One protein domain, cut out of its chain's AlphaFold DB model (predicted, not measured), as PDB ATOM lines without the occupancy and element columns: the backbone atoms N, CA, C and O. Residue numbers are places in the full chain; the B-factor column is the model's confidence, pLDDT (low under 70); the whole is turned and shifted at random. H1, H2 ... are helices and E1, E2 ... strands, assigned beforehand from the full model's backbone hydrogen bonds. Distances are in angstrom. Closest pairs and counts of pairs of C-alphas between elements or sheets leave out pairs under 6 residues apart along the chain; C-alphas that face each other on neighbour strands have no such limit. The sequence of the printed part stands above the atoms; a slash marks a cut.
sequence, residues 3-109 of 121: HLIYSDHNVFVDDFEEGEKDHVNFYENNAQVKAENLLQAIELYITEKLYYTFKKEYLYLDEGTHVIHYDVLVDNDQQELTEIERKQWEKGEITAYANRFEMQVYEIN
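This is residues 3 to 109 of the 121 residues of an uncharacterized protein of Aquimarina algiphila (UniProt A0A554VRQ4). A long, twisted sheet of five strands curls round helix H1 on one face; the smaller helix H2 is over the same face toward the other end, and the opposite face bears no named helix. The 107 printed residues have the order E1 E2 H1 E3 E4 H2 E5; the sheet runs E2 E1 E5 E4 E3, antiparallel throughout. The class is mixed, helices and strands. The whole is compact, with a radius of gyration of the C-alphas of 14.5 A, yet elongated, spanning 49 by 26 by 22 A.

E1, residues 3 to 15, begins at C-alpha 3 (13.576, -16.851, 17.238) and is 34.8 A long. E2, residues 19 to 34, is 35.4 A. H1, residues 38 to 48, is 15.0 A. E3 is residues 60 to 62, and E4, residues 67 to 74, is 21.7 A. H2 is residues 83 to 89. E5, residues 96 to 108, is 36.2 A and ends at C-alpha 108 (16.406, -19.727, 13.526).

E1 bends by 57 degrees at residue 12 and E2 by 105 degrees at residue 22; this hairpin has N 7 and O 29 at 2.9 A. Across E1 and E5, N 8 and O 102 are 2.9 A apart; across E5 and E4, N 70 and O 101, 3.1 A. The hairpin E3 and E4 has N 62 and O 67 at 2.9 A. H1 is on the sheet; its closest C-alphas to E2 are Ala 41 and Val 33, 5.9 A. H2 is on the same face; the closest C-alphas of H2 and E5 are Trp 89 and Ala 96, 6.5 A. H1 and H2 are apart. In both helices every O i to N i+4 pair is within hydrogen-bond range.

The farthest C-alphas, Glu 93 and Asn 109, are 48.9 A apart. The printed part has no cut; the link H1 to E3 is long, 11 residues. Mean pLDDT of the printed part is 95.2, and no printed residue is under 70.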
ATOM      1  N   HIS A   3      12.470 -17.088  16.324       96.69
ATOM      2  CA  HIS A   3      13.576 -16.851  17.238       96.69
ATOM      3  C   HIS A   3      13.513 -17.871  18.370       96.69
ATOM      4  O   HIS A   3      12.422 -18.213  18.829       96.69
ATOM      5  N   LEU A   4      14.670 -18.367  18.790       96.81
ATOM      6  CA  LEU A   4      14.839 -19.186  19.981       96.81
ATOM      7  C   LEU A   4      15.415 -18.307  21.080       96.81
ATOM      8  O   LEU A   4      16.433 -17.653  20.866       96.81
ATOM      9  N   ILE A   5      14.757 -18.290  22.227       97.69
ATOM     10  CA  ILE A   5      15.173 -17.525  23.396       97.69
ATOM     11  C   ILE A   5      15.493 -18.523  24.497       97.69
ATOM     12  O   ILE A   5      14.664 -19.385  24.797       97.69
ATOM     13  N   TYR A   6      16.688 -18.400  25.061       97.81
ATOM     14  CA  TYR A   6      17.085 -19.029  26.315       97.81
ATOM     15  C   TYR A   6      17.171 -17.939  27.366       97.81
ATOM     16  O   TYR A   6      17.651 -16.847  27.056       97.81
ATOM     17  N   SER A   7      16.685 -18.221  28.566       97.69
ATOM     18  CA  SER A   7      16.701 -17.257  29.652       97.69
ATOM     19  C   SER A   7      16.980 -17.920  30.988       97.69
ATOM     20  O   SER A   7      16.289 -18.883  31.335       97.69
ATOM     21  N   ASP A   8      17.858 -17.305  31.756       97.69
ATOM     22  CA  ASP A   8      18.145 -17.656  33.137       97.69
ATOM     23  C   ASP A   8      17.532 -16.590  34.045       97.69
ATOM     24  O   ASP A   8      17.598 -15.397  33.748       97.69
ATOM     25  N   HIS A   9      16.877 -17.020  35.120       97.25
ATOM     26  CA  HIS A   9      16.128 -16.163  36.034       97.25
ATOM     27  C   HIS A   9      16.729 -16.316  37.420       97.25
ATOM     28  O   HIS A   9      16.646 -17.393  38.012       97.25
ATOM     29  N   ASN A  10      17.336 -15.248  37.931       97.12
ATOM     30  CA  ASN A  10      17.859 -15.187  39.290       97.12
ATOM     31  C   ASN A  10      16.949 -14.280  40.116       97.12
ATOM     32  O   ASN A  10      16.765 -13.111  39.780       97.12
ATOM     33  N   VAL A  11      16.377 -14.824  41.186       97.06
ATOM     34  CA  VAL A  11      15.421 -14.118  42.038       97.06
ATOM     35  C   VAL A  11      16.074 -13.794  43.370       97.06
ATOM     36  O   VAL A  11      16.575 -14.691  44.054       97.06
ATOM     37  N   PHE A  12      16.022 -12.527  43.762       97.31
ATOM     38  CA  PHE A  12      16.586 -12.011  45.005       97.31
ATOM     39  C   PHE A  12      15.502 -11.332  45.833       97.31
ATOM     40  O   PHE A  12      14.581 -10.744  45.275       97.31
ATOM     41  N   VAL A  13      15.605 -11.378  47.162       96.81
ATOM     42  CA  VAL A  13      14.865 -10.431  48.012       96.81
ATOM     43  C   VAL A  13      15.335  -9.027  47.662       96.81
ATOM     44  O   VAL A  13      16.539  -8.802  47.558       96.81
ATOM     45  N   ASP A  14      14.399  -8.096  47.520       96.19
ATOM     46  CA  ASP A  14      14.712  -6.731  47.122       96.19
ATOM     47  C   ASP A  14      14.144  -5.719  48.118       96.19
ATOM     48  O   ASP A  14      12.973  -5.758  48.515       96.19
ATOM     49  N   ASP A  15      15.015  -4.821  48.555       93.50
ATOM     50  CA  ASP A  15      14.722  -3.750  49.491       93.50
ATOM     51  C   ASP A  15      14.927  -2.413  48.793       93.50
ATOM     52  O   ASP A  15      15.937  -2.202  48.128       93.50
ATOM     53  N   PHE A  16      13.985  -1.489  48.953       92.44
ATOM     54  CA  PHE A  16      14.061  -0.219  48.239       92.44
ATOM     55  C   PHE A  16      15.300   0.614  48.601       92.44
ATOM     56  O   PHE A  16      15.857   1.286  47.732       92.44
ATOM     57  N   GLU A  17      15.740   0.586  49.861       92.50
ATOM     58  CA  GLU A  17      16.880   1.387  50.318       92.50
ATOM     59  C   GLU A  17      18.210   0.649  50.146       92.50
ATOM     60  O   GLU A  17      19.221   1.266  49.803       92.50
ATOM     61  N   GLU A  18      18.220  -0.664  50.389       91.31
ATOM     62  CA  GLU A  18      19.443  -1.477  50.391       91.31
ATOM     63  C   GLU A  18      19.701  -2.212  49.062       91.31
ATOM     64  O   GLU A  18      20.817  -2.680  48.836       91.31
ATOM     65  N   GLY A  19      18.711  -2.269  48.167       89.75
ATOM     66  CA  GLY A  19      18.759  -2.982  46.892       89.75
ATOM     67  C   GLY A  19      18.617  -4.500  47.041       89.75
ATOM     68  O   GLY A  19      17.939  -5.001  47.944       89.75
ATOM     69  N   GLU A  20      19.279  -5.233  46.144       90.31
ATOM     70  CA  GLU A  20      19.267  -6.697  46.120       90.31
ATOM     71  C   GLU A  20      19.952  -7.292  47.361       90.31
ATOM     72  O   GLU A  20      21.081  -6.936  47.713       90.31
ATOM     73  N   LYS A  21      19.271  -8.247  48.000       93.69
ATOM     74  CA  LYS A  21      19.729  -8.972  49.190       93.69
ATOM     75  C   LYS A  21      19.981 -10.447  48.862       93.69
ATOM     76  O   LYS A  21      20.802 -10.784  48.010       93.69
ATOM     77  N   ASP A  22      19.302 -11.344  49.572       95.38
ATOM     78  CA  ASP A  22      19.526 -12.778  49.484       95.38
ATOM     79  C   ASP A  22      18.954 -13.350  48.187       95.38
ATOM     80  O   ASP A  22      17.808 -13.085  47.824       95.38
ATOM     81  N   HIS A  23      19.737 -14.200  47.524       96.06
ATOM     82  CA  HIS A  23      19.262 -15.019  46.414       96.06
ATOM     83  C   HIS A  23      18.305 -16.099  46.931       96.06
ATOM     84  O   HIS A  23      18.682 -16.921  47.771       96.06
ATOM     85  N   VAL A  24      17.082 -16.128  46.408       95.62
ATOM     86  CA  VAL A  24      16.016 -17.023  46.879       95.62
ATOM     87  C   VAL A  24      15.651 -18.109  45.884       95.62
ATOM     88  O   VAL A  24      15.211 -19.180  46.305       95.62
ATOM     89  N   ASN A  25      15.819 -17.872  44.582       95.31
ATOM     90  CA  ASN A  25      15.442 -18.855  43.577       95.31
ATOM     91  C   ASN A  25      16.203 -18.666  42.267       95.31
ATOM     92  O   ASN A  25      16.515 -17.547  41.881       95.31
ATOM     93  N   PHE A  26      16.417 -19.774  41.564       95.94
ATOM     94  CA  PHE A  26      16.967 -19.796  40.218       95.94
ATOM     95  C   PHE A  26      16.154 -20.742  39.343       95.94
ATOM     96  O   PHE A  26      15.843 -21.862  39.764       95.94
ATOM     97  N   TYR A  27      15.842 -20.322  38.122       95.62
ATOM     98  CA  TYR A  27      15.247 -21.205  37.127       95.62
ATOM     99  C   TYR A  27      15.591 -20.783  35.703       95.62
ATOM    100  O   TYR A  27      15.904 -19.631  35.420       95.62
ATOM    101  N   GLU A  28      15.486 -21.738  34.787       97.19
ATOM    102  CA  GLU A  28      15.786 -21.547  33.373       97.19
ATOM    103  C   GLU A  28      14.512 -21.739  32.555       97.19
ATOM    104  O   GLU A  28      13.668 -22.586  32.861       97.19
ATOM    105  N   ASN A  29      14.390 -20.984  31.472       96.12
ATOM    106  CA  ASN A  29      13.319 -21.131  30.502       96.12
ATOM    107  C   ASN A  29      13.876 -21.096  29.082       96.12
ATOM    108  O   ASN A  29      14.898 -20.480  28.785       96.12
ATOM    109  N   ASN A  30      13.153 -21.739  28.171       96.31
ATOM    110  CA  ASN A  30      13.368 -21.562  26.744       96.31
ATOM    111  C   ASN A  30      12.033 -21.415  26.016       96.31
ATOM    112  O   ASN A  30      11.011 -21.967  26.427       96.31
ATOM    113  N   ALA A  31      12.036 -20.650  24.930       96.81
ATOM    114  CA  ALA A  31      10.854 -20.451  24.110       96.81
ATOM    115  C   ALA A  31      11.212 -20.217  22.645       96.81
ATOM    116  O   ALA A  31      12.219 -19.597  22.314       96.81
ATOM    117  N   GLN A  32      10.327 -20.667  21.757       97.06
ATOM    118  CA  GLN A  32      10.334 -20.245  20.360       97.06
ATOM    119  C   GLN A  32       9.258 -19.189  20.138       97.06
ATOM    120  O   GLN A  32       8.086 -19.408  20.452       97.06
ATOM    121  N   VAL A  33       9.652 -18.063  19.551       97.12
ATOM    122  CA  VAL A  33       8.781 -16.910  19.310       97.12
ATOM    123  C   VAL A  33       8.811 -16.543  17.833       97.12
ATOM    124  O   VAL A  33       9.872 -16.467  17.210       97.12
ATOM    125  N   LYS A  34       7.634 -16.319  17.240       96.81
ATOM    126  CA  LYS A  34       7.532 -15.789  15.878       96.81
ATOM    127  C   LYS A  34       7.470 -14.269  15.939       96.81
ATOM    128  O   LYS A  34       6.510 -13.733  16.470       96.81
ATOM    129  N   ALA A  35       8.464 -13.609  15.359       96.94
ATOM    130  CA  ALA A  35       8.565 -12.153  15.337       96.94
ATOM    131  C   ALA A  35       9.236 -11.655  14.046       96.94
ATOM    132  O   ALA A  35       9.861 -12.428  13.309       96.94
ATOM    133  N   GLU A  36       9.093 -10.368  13.761       95.81
ATOM    134  CA  GLU A  36       9.684  -9.651  12.629       95.81
ATOM    135  C   GLU A  36      11.134  -9.230  12.882       95.81
ATOM    136  O   GLU A  36      11.873  -9.026  11.928       95.81
ATOM    137  N   ASN A  37      11.553  -9.096  14.141       93.69
ATOM    138  CA  ASN A  37      12.920  -8.749  14.529       93.69
ATOM    139  C   ASN A  37      13.211  -9.188  15.978       93.69
ATOM    140  O   ASN A  37      12.301  -9.608  16.697       93.69
ATOM    141  N   LEU A  38      14.474  -9.066  16.404       92.50
ATOM    142  CA  LEU A  38      14.929  -9.458  17.744       92.50
ATOM    143  C   LEU A  38      14.194  -8.719  18.868       92.50
ATOM    144  O   LEU A  38      13.774  -9.350  19.831       92.50
ATOM    145  N   LEU A  39      13.998  -7.403  18.734       94.75
ATOM    146  CA  LEU A  39      13.332  -6.603  19.763       94.75
ATOM    147  C   LEU A  39      11.889  -7.068  19.978       94.75
ATOM    148  O   LEU A  39      11.478  -7.275  21.115       94.75
ATOM    149  N   GLN A  40      11.149  -7.300  18.894       97.25
ATOM    150  CA  GLN A  40       9.790  -7.828  18.980       97.25
ATOM    151  C   GLN A  40       9.773  -9.262  19.536       97.25
ATOM    152  O   GLN A  40       8.847  -9.629  20.249       97.25
ATOM    153  N   ALA A  41      10.787 -10.087  19.246       97.00
ATOM    154  CA  ALA A  41      10.879 -11.425  19.830       97.00
ATOM    155  C   ALA A  41      11.016 -11.373  21.360       97.00
ATOM    156  O   ALA A  41      10.360 -12.147  22.053       97.00
ATOM    157  N   ILE A  42      11.829 -10.443  21.871       96.12
ATOM    158  CA  ILE A  42      12.022 -10.202  23.307       96.12
ATOM    159  C   ILE A  42      10.735  -9.672  23.943       96.12
ATOM    160  O   ILE A  42      10.295 -10.198  24.960       96.12
ATOM    161  N   GLU A  43      10.097  -8.680  23.322       97.75
ATOM    162  CA  GLU A  43       8.821  -8.125  23.784       97.75
ATOM    163  C   GLU A  43       7.740  -9.208  23.898       97.75
ATOM    164  O   GLU A  43       7.102  -9.343  24.942       97.75
ATOM    165  N   LEU A  44       7.564 -10.027  22.856       98.06
ATOM    166  CA  LEU A  44       6.588 -11.122  22.850       98.06
ATOM    167  C   LEU A  44       6.939 -12.216  23.863       98.06
ATOM    168  O   LEU A  44       6.049 -12.831  24.441       98.06
ATOM    169  N   TYR A  45       8.223 -12.475  24.100       97.56
ATOM    170  CA  TYR A  45       8.640 -13.420  25.130       97.56
ATOM    171  C   TYR A  45       8.255 -12.931  26.531       97.56
ATOM    172  O   TYR A  45       7.582 -13.647  27.272       97.56
ATOM    173  N   ILE A  46       8.604 -11.687  26.855       96.81
ATOM    174  CA  ILE A  46       8.304 -11.073  28.150       96.81
ATOM    175  C   ILE A  46       6.784 -10.986  28.367       96.81
ATOM    176  O   ILE A  46       6.291 -11.381  29.420       96.81
ATOM    177  N   THR A  47       6.026 -10.563  27.356       97.25
ATOM    178  CA  THR A  47       4.574 -10.345  27.487       97.25
ATOM    179  C   THR A  47       3.732 -11.613  27.358       97.25
ATOM    180  O   THR A  47       2.791 -11.795  28.125       97.25
ATOM    181  N   GLU A  48       4.032 -12.512  26.417       97.06
ATOM    182  CA  GLU A  48       3.171 -13.670  26.127       97.06
ATOM    183  C   GLU A  48       3.645 -14.981  26.764       97.06
ATOM    184  O   GLU A  48       2.867 -15.938  26.827       97.06
ATOM    185  N   LYS A  49       4.921 -15.077  27.164       95.31
ATOM    186  CA  LYS A  49       5.475 -16.287  27.801       95.31
ATOM    187  C   LYS A  49       5.717 -16.102  29.287       95.31
ATOM    188  O   LYS A  49       5.440 -17.032  30.037       95.31
ATOM    189  N   LEU A  50       6.214 -14.934  29.685       94.88
ATOM    190  CA  LEU A  50       6.467 -14.607  31.089       94.88
ATOM    191  C   LEU A  50       5.335 -13.798  31.734       94.88
ATOM    192  O   LEU A  50       5.283 -13.713  32.953       94.88
ATOM    193  N   TYR A  51       4.406 -13.264  30.934       95.38
ATOM    194  CA  TYR A  51       3.257 -12.479  31.402       95.38
ATOM    195  C   TYR A  51       3.638 -11.195  32.159       95.38
ATOM    196  O   TYR A  51       2.871 -10.715  32.992       95.38
ATOM    197  N   TYR A  52       4.794 -10.613  31.833       96.06
ATOM    198  CA  TYR A  52       5.256  -9.339  32.382       96.06
ATOM    199  C   TYR A  52       4.996  -8.172  31.434       96.06
ATOM    200  O   TYR A  52       4.878  -8.330  30.217       96.06
ATOM    201  N   THR A  53       4.955  -6.965  31.991       95.50
ATOM    202  CA  THR A  53       4.882  -5.734  31.209       95.50
ATOM    203  C   THR A  53       6.237  -5.461  30.568       95.50
ATOM    204  O   THR A  53       7.252  -5.312  31.250       95.50
ATOM    205  N   PHE A  54       6.261  -5.349  29.241       95.94
ATOM    206  CA  PHE A  54       7.479  -4.988  28.530       95.94
ATOM    207  C   PHE A  54       7.738  -3.478  28.571       95.94
ATOM    208  O   PHE A  54       6.903  -2.673  28.155       95.94
ATOM    209  N   LYS A  55       8.930  -3.107  29.035       94.38
ATOM    210  CA  LYS A  55       9.452  -1.743  29.082       94.38
ATOM    211  C   LYS A  55      10.845  -1.741  28.482       94.38
ATOM    212  O   LYS A  55      11.797  -2.241  29.075       94.38
ATOM    213  N   LYS A  56      10.970  -1.201  27.272       92.88
ATOM    214  CA  LYS A  56      12.222  -1.234  26.504       92.88
ATOM    215  C   LYS A  56      13.392  -0.600  27.263       92.88
ATOM    216  O   LYS A  56      14.527  -1.020  27.083       92.88
ATOM    217  N   GLU A  57      13.121   0.396  28.095       93.31
ATOM    218  CA  GLU A  57      14.099   1.077  28.943       93.31
ATOM    219  C   GLU A  57      14.766   0.174  29.992       93.31
ATOM    220  O   GLU A  57      15.814   0.547  30.507       93.31
ATOM    221  N   TYR A  58      14.191  -0.993  30.297       91.25
ATOM    222  CA  TYR A  58      14.778  -1.965  31.226       91.25
ATOM    223  C   TYR A  58      15.689  -2.972  30.516       91.25
ATOM    224  O   TYR A  58      16.348  -3.767  31.178       91.25
ATOM    225  N   LEU A  59      15.749  -2.945  29.179       93.62
ATOM    226  CA  LEU A  59      16.674  -3.784  28.429       93.62
ATOM    227  C   LEU A  59      18.082  -3.205  28.469       93.62
ATOM    228  O   LEU A  59      18.323  -2.074  28.038       93.62
ATOM    229  N   TYR A  60      19.025  -4.051  28.853       94.44
ATOM    230  CA  TYR A  60      20.446  -3.797  28.705       94.44
ATOM    231  C   TYR A  60      21.079  -4.912  27.868       94.44
ATOM    232  O   TYR A  60      20.858  -6.087  28.133       94.44
ATOM    233  N   LEU A  61      21.842  -4.554  26.835       93.44
ATOM    234  CA  LEU A  61      22.613  -5.510  26.039       93.44
ATOM    235  C   LEU A  61      24.081  -5.412  26.449       93.44
ATOM    236  O   LEU A  61      24.700  -4.367  26.251       93.44
ATOM    237  N   ASP A  62      24.637  -6.508  26.953       92.69
ATOM    238  CA  ASP A  62      26.079  -6.650  27.107       92.69
ATOM    239  C   ASP A  62      26.691  -7.064  25.759       92.69
ATOM    240  O   ASP A  62      26.561  -8.200  25.294       92.69
ATOM    241  N   GLU A  63      27.362  -6.117  25.101       86.88
ATOM    242  CA  GLU A  63      28.008  -6.342  23.803       86.88
ATOM    243  C   GLU A  63      29.164  -7.353  23.868       86.88
ATOM    244  O   GLU A  63      29.483  -7.964  22.848       86.88
ATOM    245  N   GLY A  64      29.791  -7.543  25.035       87.44
ATOM    246  CA  GLY A  64      30.922  -8.455  25.203       87.44
ATOM    247  C   GLY A  64      30.510  -9.925  25.252       87.44
ATOM    248  O   GLY A  64      31.263 -10.794  24.809       87.44
ATOM    249  N   THR A  65      29.314 -10.199  25.769       88.44
ATOM    250  CA  THR A  65      28.785 -11.557  25.971       88.44
ATOM    251  C   THR A  65      27.587 -11.878  25.078       88.44
ATOM    252  O   THR A  65      27.190 -13.039  24.983       88.44
ATOM    253  N   HIS A  66      27.035 -10.874  24.387       88.25
ATOM    254  CA  HIS A  66      25.783 -10.960  23.632       88.25
ATOM    255  C   HIS A  66      24.589 -11.425  24.486       88.25
ATOM    256  O   HIS A  66      23.660 -12.054  23.972       88.25
ATOM    257  N   VAL A  67      24.617 -11.106  25.782       95.00
ATOM    258  CA  VAL A  67      23.542 -11.389  26.736       95.00
ATOM    259  C   VAL A  67      22.684 -10.144  26.927       95.00
ATOM    260  O   VAL A  67      23.175  -9.016  26.990       95.00
ATOM    261  N   ILE A  68      21.375 -10.354  26.984       95.69
ATOM    262  CA  ILE A  68      20.385  -9.319  27.256       95.69
ATOM    263  C   ILE A  68      19.946  -9.456  28.707       95.69
ATOM    264  O   ILE A  68      19.426 -10.498  29.092       95.69
ATOM    265  N   HIS A  69      20.111  -8.393  29.476       96.12
ATOM    266  CA  HIS A  69      19.661  -8.296  30.855       96.12
ATOM    267  C   HIS A  69      18.340  -7.533  30.926       96.12
ATOM    268  O   HIS A  69      18.128  -6.570  30.176       96.12
ATOM    269  N   TYR A  70      17.452  -7.973  31.810       95.69
ATOM    270  CA  TYR A  70      16.178  -7.310  32.069       95.69
ATOM    271  C   TYR A  70      15.684  -7.683  33.464       95.69
ATOM    272  O   TYR A  70      15.614  -8.863  33.788       95.69
ATOM    273  N   ASP A  71      15.288  -6.687  34.250       93.75
ATOM    274  CA  ASP A  71      14.914  -6.886  35.649       93.75
ATOM    275  C   ASP A  71      13.442  -6.499  35.859       93.75
ATOM    276  O   ASP A  71      12.955  -5.487  35.341       93.75
ATOM    277  N   VAL A  72      12.715  -7.311  36.629       95.19
ATOM    278  CA  VAL A  72      11.332  -7.034  37.044       95.19
ATOM    279  C   VAL A  72      11.204  -7.219  38.541       95.19
ATOM    280  O   VAL A  72      11.698  -8.187  39.107       95.19
ATOM    281  N   LEU A  73      10.481  -6.303  39.175       95.88
ATOM    282  CA  LEU A  73      10.097  -6.441  40.571       95.88
ATOM    283  C   LEU A  73       8.810  -7.268  40.664       95.88
ATOM    284  O   LEU A  73       7.785  -6.872  40.094       95.88
ATOM    285  N   VAL A  74       8.874  -8.396  41.368       96.81
ATOM    286  CA  VAL A  74       7.791  -9.377  41.491       96.81
ATOM    287  C   VAL A  74       7.436  -9.685  42.945       96.81
ATOM    288  O   VAL A  74       8.211  -9.420  43.864       96.81
ATOM    289  N   ASP A  75       6.236 -10.216  43.159       96.25
ATOM    290  CA  ASP A  75       5.786 -10.714  44.454       96.25
ATOM    291  C   ASP A  75       6.247 -12.167  44.692       96.25
ATOM    292  O   ASP A  75       6.985 -12.759  43.900       96.25
ATOM    293  N   ASN A  76       5.812 -12.760  45.806       94.19
ATOM    294  CA  ASN A  76       6.149 -14.145  46.148       94.19
ATOM    295  C   ASN A  76       5.603 -15.180  45.143       94.19
ATOM    296  O   ASN A  76       6.137 -16.285  45.048       94.19
ATOM    297  N   ASP A  77       4.558 -14.830  44.394       94.12
ATOM    298  CA  ASP A  77       3.944 -15.681  43.377       94.12
ATOM    299  C   ASP A  77       4.504 -15.382  41.971       94.12
ATOM    300  O   ASP A  77       3.976 -15.871  40.970       94.12
ATOM    301  N   GLN A  78       5.607 -14.622  41.900       91.19
ATOM    302  CA  GLN A  78       6.302 -14.198  40.682       91.19
ATOM    303  C   GLN A  78       5.453 -13.316  39.757       91.19
ATOM    304  O   GLN A  78       5.737 -13.236  38.558       91.19
ATOM    305  N   GLN A  79       4.435 -12.634  40.289       95.38
ATOM    306  CA  GLN A  79       3.649 -11.644  39.555       95.38
ATOM    307  C   GLN A  79       4.314 -10.274  39.635       95.38
ATOM    308  O   GLN A  79       4.815  -9.876  40.683       95.38
ATOM    309  N   GLU A  80       4.323  -9.535  38.525       96.06
ATOM    310  CA  GLU A  80       4.856  -8.171  38.513       96.06
ATOM    311  C   GLU A  80       4.047  -7.261  39.445       96.06
ATOM    312  O   GLU A  80       2.819  -7.213  39.366       96.06
ATOM    313  N   LEU A  81       4.747  -6.482  40.275       96.12
ATOM    314  CA  LEU A  81       4.094  -5.535  41.175       96.12
ATOM    315  C   LEU A  81       3.353  -4.443  40.398       96.12
ATOM    316  O   LEU A  81       3.917  -3.751  39.535       96.12
ATOM    317  N   THR A  82       2.114  -4.197  40.811       95.38
ATOM    318  CA  THR A  82       1.325  -3.035  40.404       95.38
ATOM    319  C   THR A  82       1.939  -1.728  40.916       95.38
ATOM    320  O   THR A  82       2.782  -1.701  41.811       95.38
ATOM    321  N   GLU A  83       1.485  -0.586  40.390       94.88
ATOM    322  CA  GLU A  83       1.949   0.728  40.863       94.88
ATOM    323  C   GLU A  83       1.657   0.959  42.359       94.88
ATOM    324  O   GLU A  83       2.425   1.630  43.048       94.88
ATOM    325  N   ILE A  84       0.551   0.409  42.873       96.94
ATOM    326  CA  ILE A  84       0.198   0.531  44.293       96.94
ATOM    327  C   ILE A  84       1.170  -0.289  45.140       96.94
ATOM    328  O   ILE A  84       1.724   0.249  46.092       96.94
ATOM    329  N   GLU A  85       1.423  -1.541  44.763       96.88
ATOM    330  CA  GLU A  85       2.352  -2.421  45.479       96.88
ATOM    331  C   GLU A  85       3.778  -1.878  45.442       96.88
ATOM    332  O   GLU A  85       4.449  -1.877  46.466       96.88
ATOM    333  N   ARG A  86       4.224  -1.301  44.319       95.94
ATOM    334  CA  ARG A  86       5.528  -0.618  44.253       95.94
ATOM    335  C   ARG A  86       5.638   0.492  45.297       95.94
ATOM    336  O   ARG A  86       6.606   0.522  46.040       95.94
ATOM    337  N   LYS A  87       4.611   1.336  45.443       97.12
ATOM    338  CA  LYS A  87       4.582   2.388  46.481       97.12
ATOM    339  C   LYS A  87       4.543   1.838  47.906       97.12
ATOM    340  O   LYS A  87       4.891   2.560  48.838       97.12
ATOM    341  N   GLN A  88       4.038   0.623  48.104       97.06
ATOM    342  CA  GLN A  88       4.050  -0.051  49.404       97.06
ATOM    343  C   GLN A  88       5.431  -0.640  49.691       97.06
ATOM    344  O   GLN A  88       5.955  -0.471  50.789       97.06
ATOM    345  N   TRP A  89       6.053  -1.258  48.689       96.31
ATOM    346  CA  TRP A  89       7.419  -1.762  48.760       96.31
ATOM    347  C   TRP A  89       8.428  -0.637  49.030       96.31
ATOM    348  O   TRP A  89       9.233  -0.761  49.946       96.31
ATOM    349  N   GLU A  90       8.300   0.512  48.359       96.44
ATOM    350  CA  GLU A  90       9.114   1.720  48.601       96.44
ATOM    351  C   GLU A  90       9.047   2.228  50.056       96.44
ATOM    352  O   GLU A  90       9.922   2.963  50.508       96.44
ATOM    353  N   LYS A  91       8.000   1.856  50.802       96.50
ATOM    354  CA  LYS A  91       7.815   2.196  52.222       96.50
ATOM    355  C   LYS A  91       8.166   1.049  53.174       96.50
ATOM    356  O   LYS A  91       7.975   1.196  54.380       96.50
ATOM    357  N   GLY A  92       8.595  -0.098  52.650       94.69
ATOM    358  CA  GLY A  92       8.828  -1.321  53.418       94.69
ATOM    359  C   GLY A  92       7.551  -1.991  53.942       94.69
ATOM    360  O   GLY A  92       7.609  -2.755  54.902       94.69
ATOM    361  N   GLU A  93       6.383  -1.695  53.358       96.19
ATOM    362  CA  GLU A  93       5.095  -2.265  53.787       96.19
ATOM    363  C   GLU A  93       4.869  -3.687  53.246       96.19
ATOM    364  O   GLU A  93       4.117  -4.458  53.844       96.19
ATOM    365  N   ILE A  94       5.515  -4.041  52.131       96.12
ATOM    366  CA  ILE A  94       5.486  -5.382  51.538       96.12
ATOM    367  C   ILE A  94       6.899  -5.826  51.156       96.12
ATOM    368  O   ILE A  94       7.756  -5.002  50.839       96.12
ATOM    369  N   THR A  95       7.126  -7.138  51.153       95.31
ATOM    370  CA  THR A  95       8.339  -7.737  50.589       95.31
ATOM    371  C   THR A  95       8.159  -7.919  49.089       95.31
ATOM    372  O   THR A  95       7.153  -8.481  48.657       95.31
ATOM    373  N   ALA A  96       9.146  -7.477  48.318       97.25
ATOM    374  CA  ALA A  96       9.227  -7.720  46.888       97.25
ATOM    375  C   ALA A  96      10.523  -8.465  46.556       97.25
ATOM    376  O   ALA A  96      11.423  -8.596  47.393       97.25
ATOM    377  N   TYR A  97      10.592  -8.964  45.330       97.50
ATOM    378  CA  TYR A  97      11.722  -9.721  44.834       97.50
ATOM    379  C   TYR A  97      12.168  -9.164  43.486       97.50
ATOM    380  O   TYR A  97      11.343  -8.930  42.603       97.50
ATOM    381  N   ALA A  98      13.469  -8.973  43.311       96.62
ATOM    382  CA  ALA A  98      14.055  -8.660  42.021       96.62
ATOM    383  C   ALA A  98      14.211  -9.965  41.241       96.62
ATOM    384  O   ALA A  98      14.930 -10.867  41.667       96.62
ATOM    385  N   ASN A  99      13.513 -10.078  40.117       96.75
ATOM    386  CA  ASN A  99      13.676 -11.165  39.167       96.75
ATOM    387  C   ASN A  99      14.525 -10.667  37.996       96.75
ATOM    388  O   ASN A  99      14.045  -9.897  37.158       96.75
ATOM    389  N   ARG A 100      15.794 -11.074  37.980       95.50
ATOM    390  CA  ARG A 100      16.773 -10.711  36.957       95.50
ATOM    391  C   ARG A 100      16.823 -11.777  35.878       95.50
ATOM    392  O   ARG A 100      17.173 -12.927  36.153       95.50
ATOM    393  N   PHE A 101      16.535 -11.366  34.651       93.31
ATOM    394  CA  PHE A 101      16.634 -12.195  33.459       93.31
ATOM    395  C   PHE A 101      17.979 -11.982  32.783       93.31
ATOM    396  O   PHE A 101      18.375 -10.848  32.517       93.31
ATOM    397  N   GLU A 102      18.623 -13.074  32.401       96.75
ATOM    398  CA  GLU A 102      19.717 -13.078  31.439       96.75
ATOM    399  C   GLU A 102      19.271 -13.882  30.228       96.75
ATOM    400  O   GLU A 102      18.896 -15.042  30.355       96.75
ATOM    401  N   MET A 103      19.245 -13.263  29.050       96.75
ATOM    402  CA  MET A 103      18.655 -13.849  27.853       96.75
ATOM    403  C   MET A 103      19.638 -13.898  26.693       96.75
ATOM    404  O   MET A 103      20.343 -12.934  26.399       96.75
ATOM    405  N   GLN A 104      19.587 -14.996  25.947       96.31
ATOM    406  CA  GLN A 104      20.220 -15.128  24.642       96.31
ATOM    407  C   GLN A 104      19.156 -15.387  23.582       96.31
ATOM    408  O   GLN A 104      18.294 -16.254  23.745       96.31
ATOM    409  N   VAL A 105      19.226 -14.644  22.479       95.38
ATOM    410  CA  VAL A 105      18.224 -14.682  21.410       95.38
ATOM    411  C   VAL A 105      18.885 -15.072  20.096       95.38
ATOM    412  O   VAL A 105      19.773 -14.383  19.601       95.38
ATOM    413  N   TYR A 106      18.409 -16.160  19.504       94.44
ATOM    414  CA  TYR A 106      18.931 -16.716  18.263       94.44
ATOM    415  C   TYR A 106      17.871 -16.655  17.171       94.44
ATOM    416  O   TYR A 106      16.753 -17.138  17.350       94.44
ATOM    417  N   GLU A 107      18.219 -16.119  16.006       93.81
ATOM    418  CA  GLU A 107      17.377 -16.247  14.819       93.81
ATOM    419  C   GLU A 107      17.524 -17.656  14.225       93.81
ATOM    420  O   GLU A 107      18.622 -18.096  13.875       93.81
ATOM    421  N   ILE A 108      16.410 -18.380  14.096       92.44
ATOM    422  CA  ILE A 108      16.406 -19.727  13.526       92.44
ATOM    423  C   ILE A 108      16.200 -19.638  12.017       92.44
ATOM    424  O   ILE A 108      15.086 -19.434  11.522       92.44
ATOM    425  N   ASN A 109      17.274 -19.901  11.282       86.94
ATOM    426  CA  ASN A 109      17.247 -20.030   9.835       86.94
ATOM    427  C   ASN A 109      17.004 -21.488   9.429       86.94
ATOM    428  O   ASN A 109      17.786 -22.383   9.750       86.94
TER     429      ASN A 109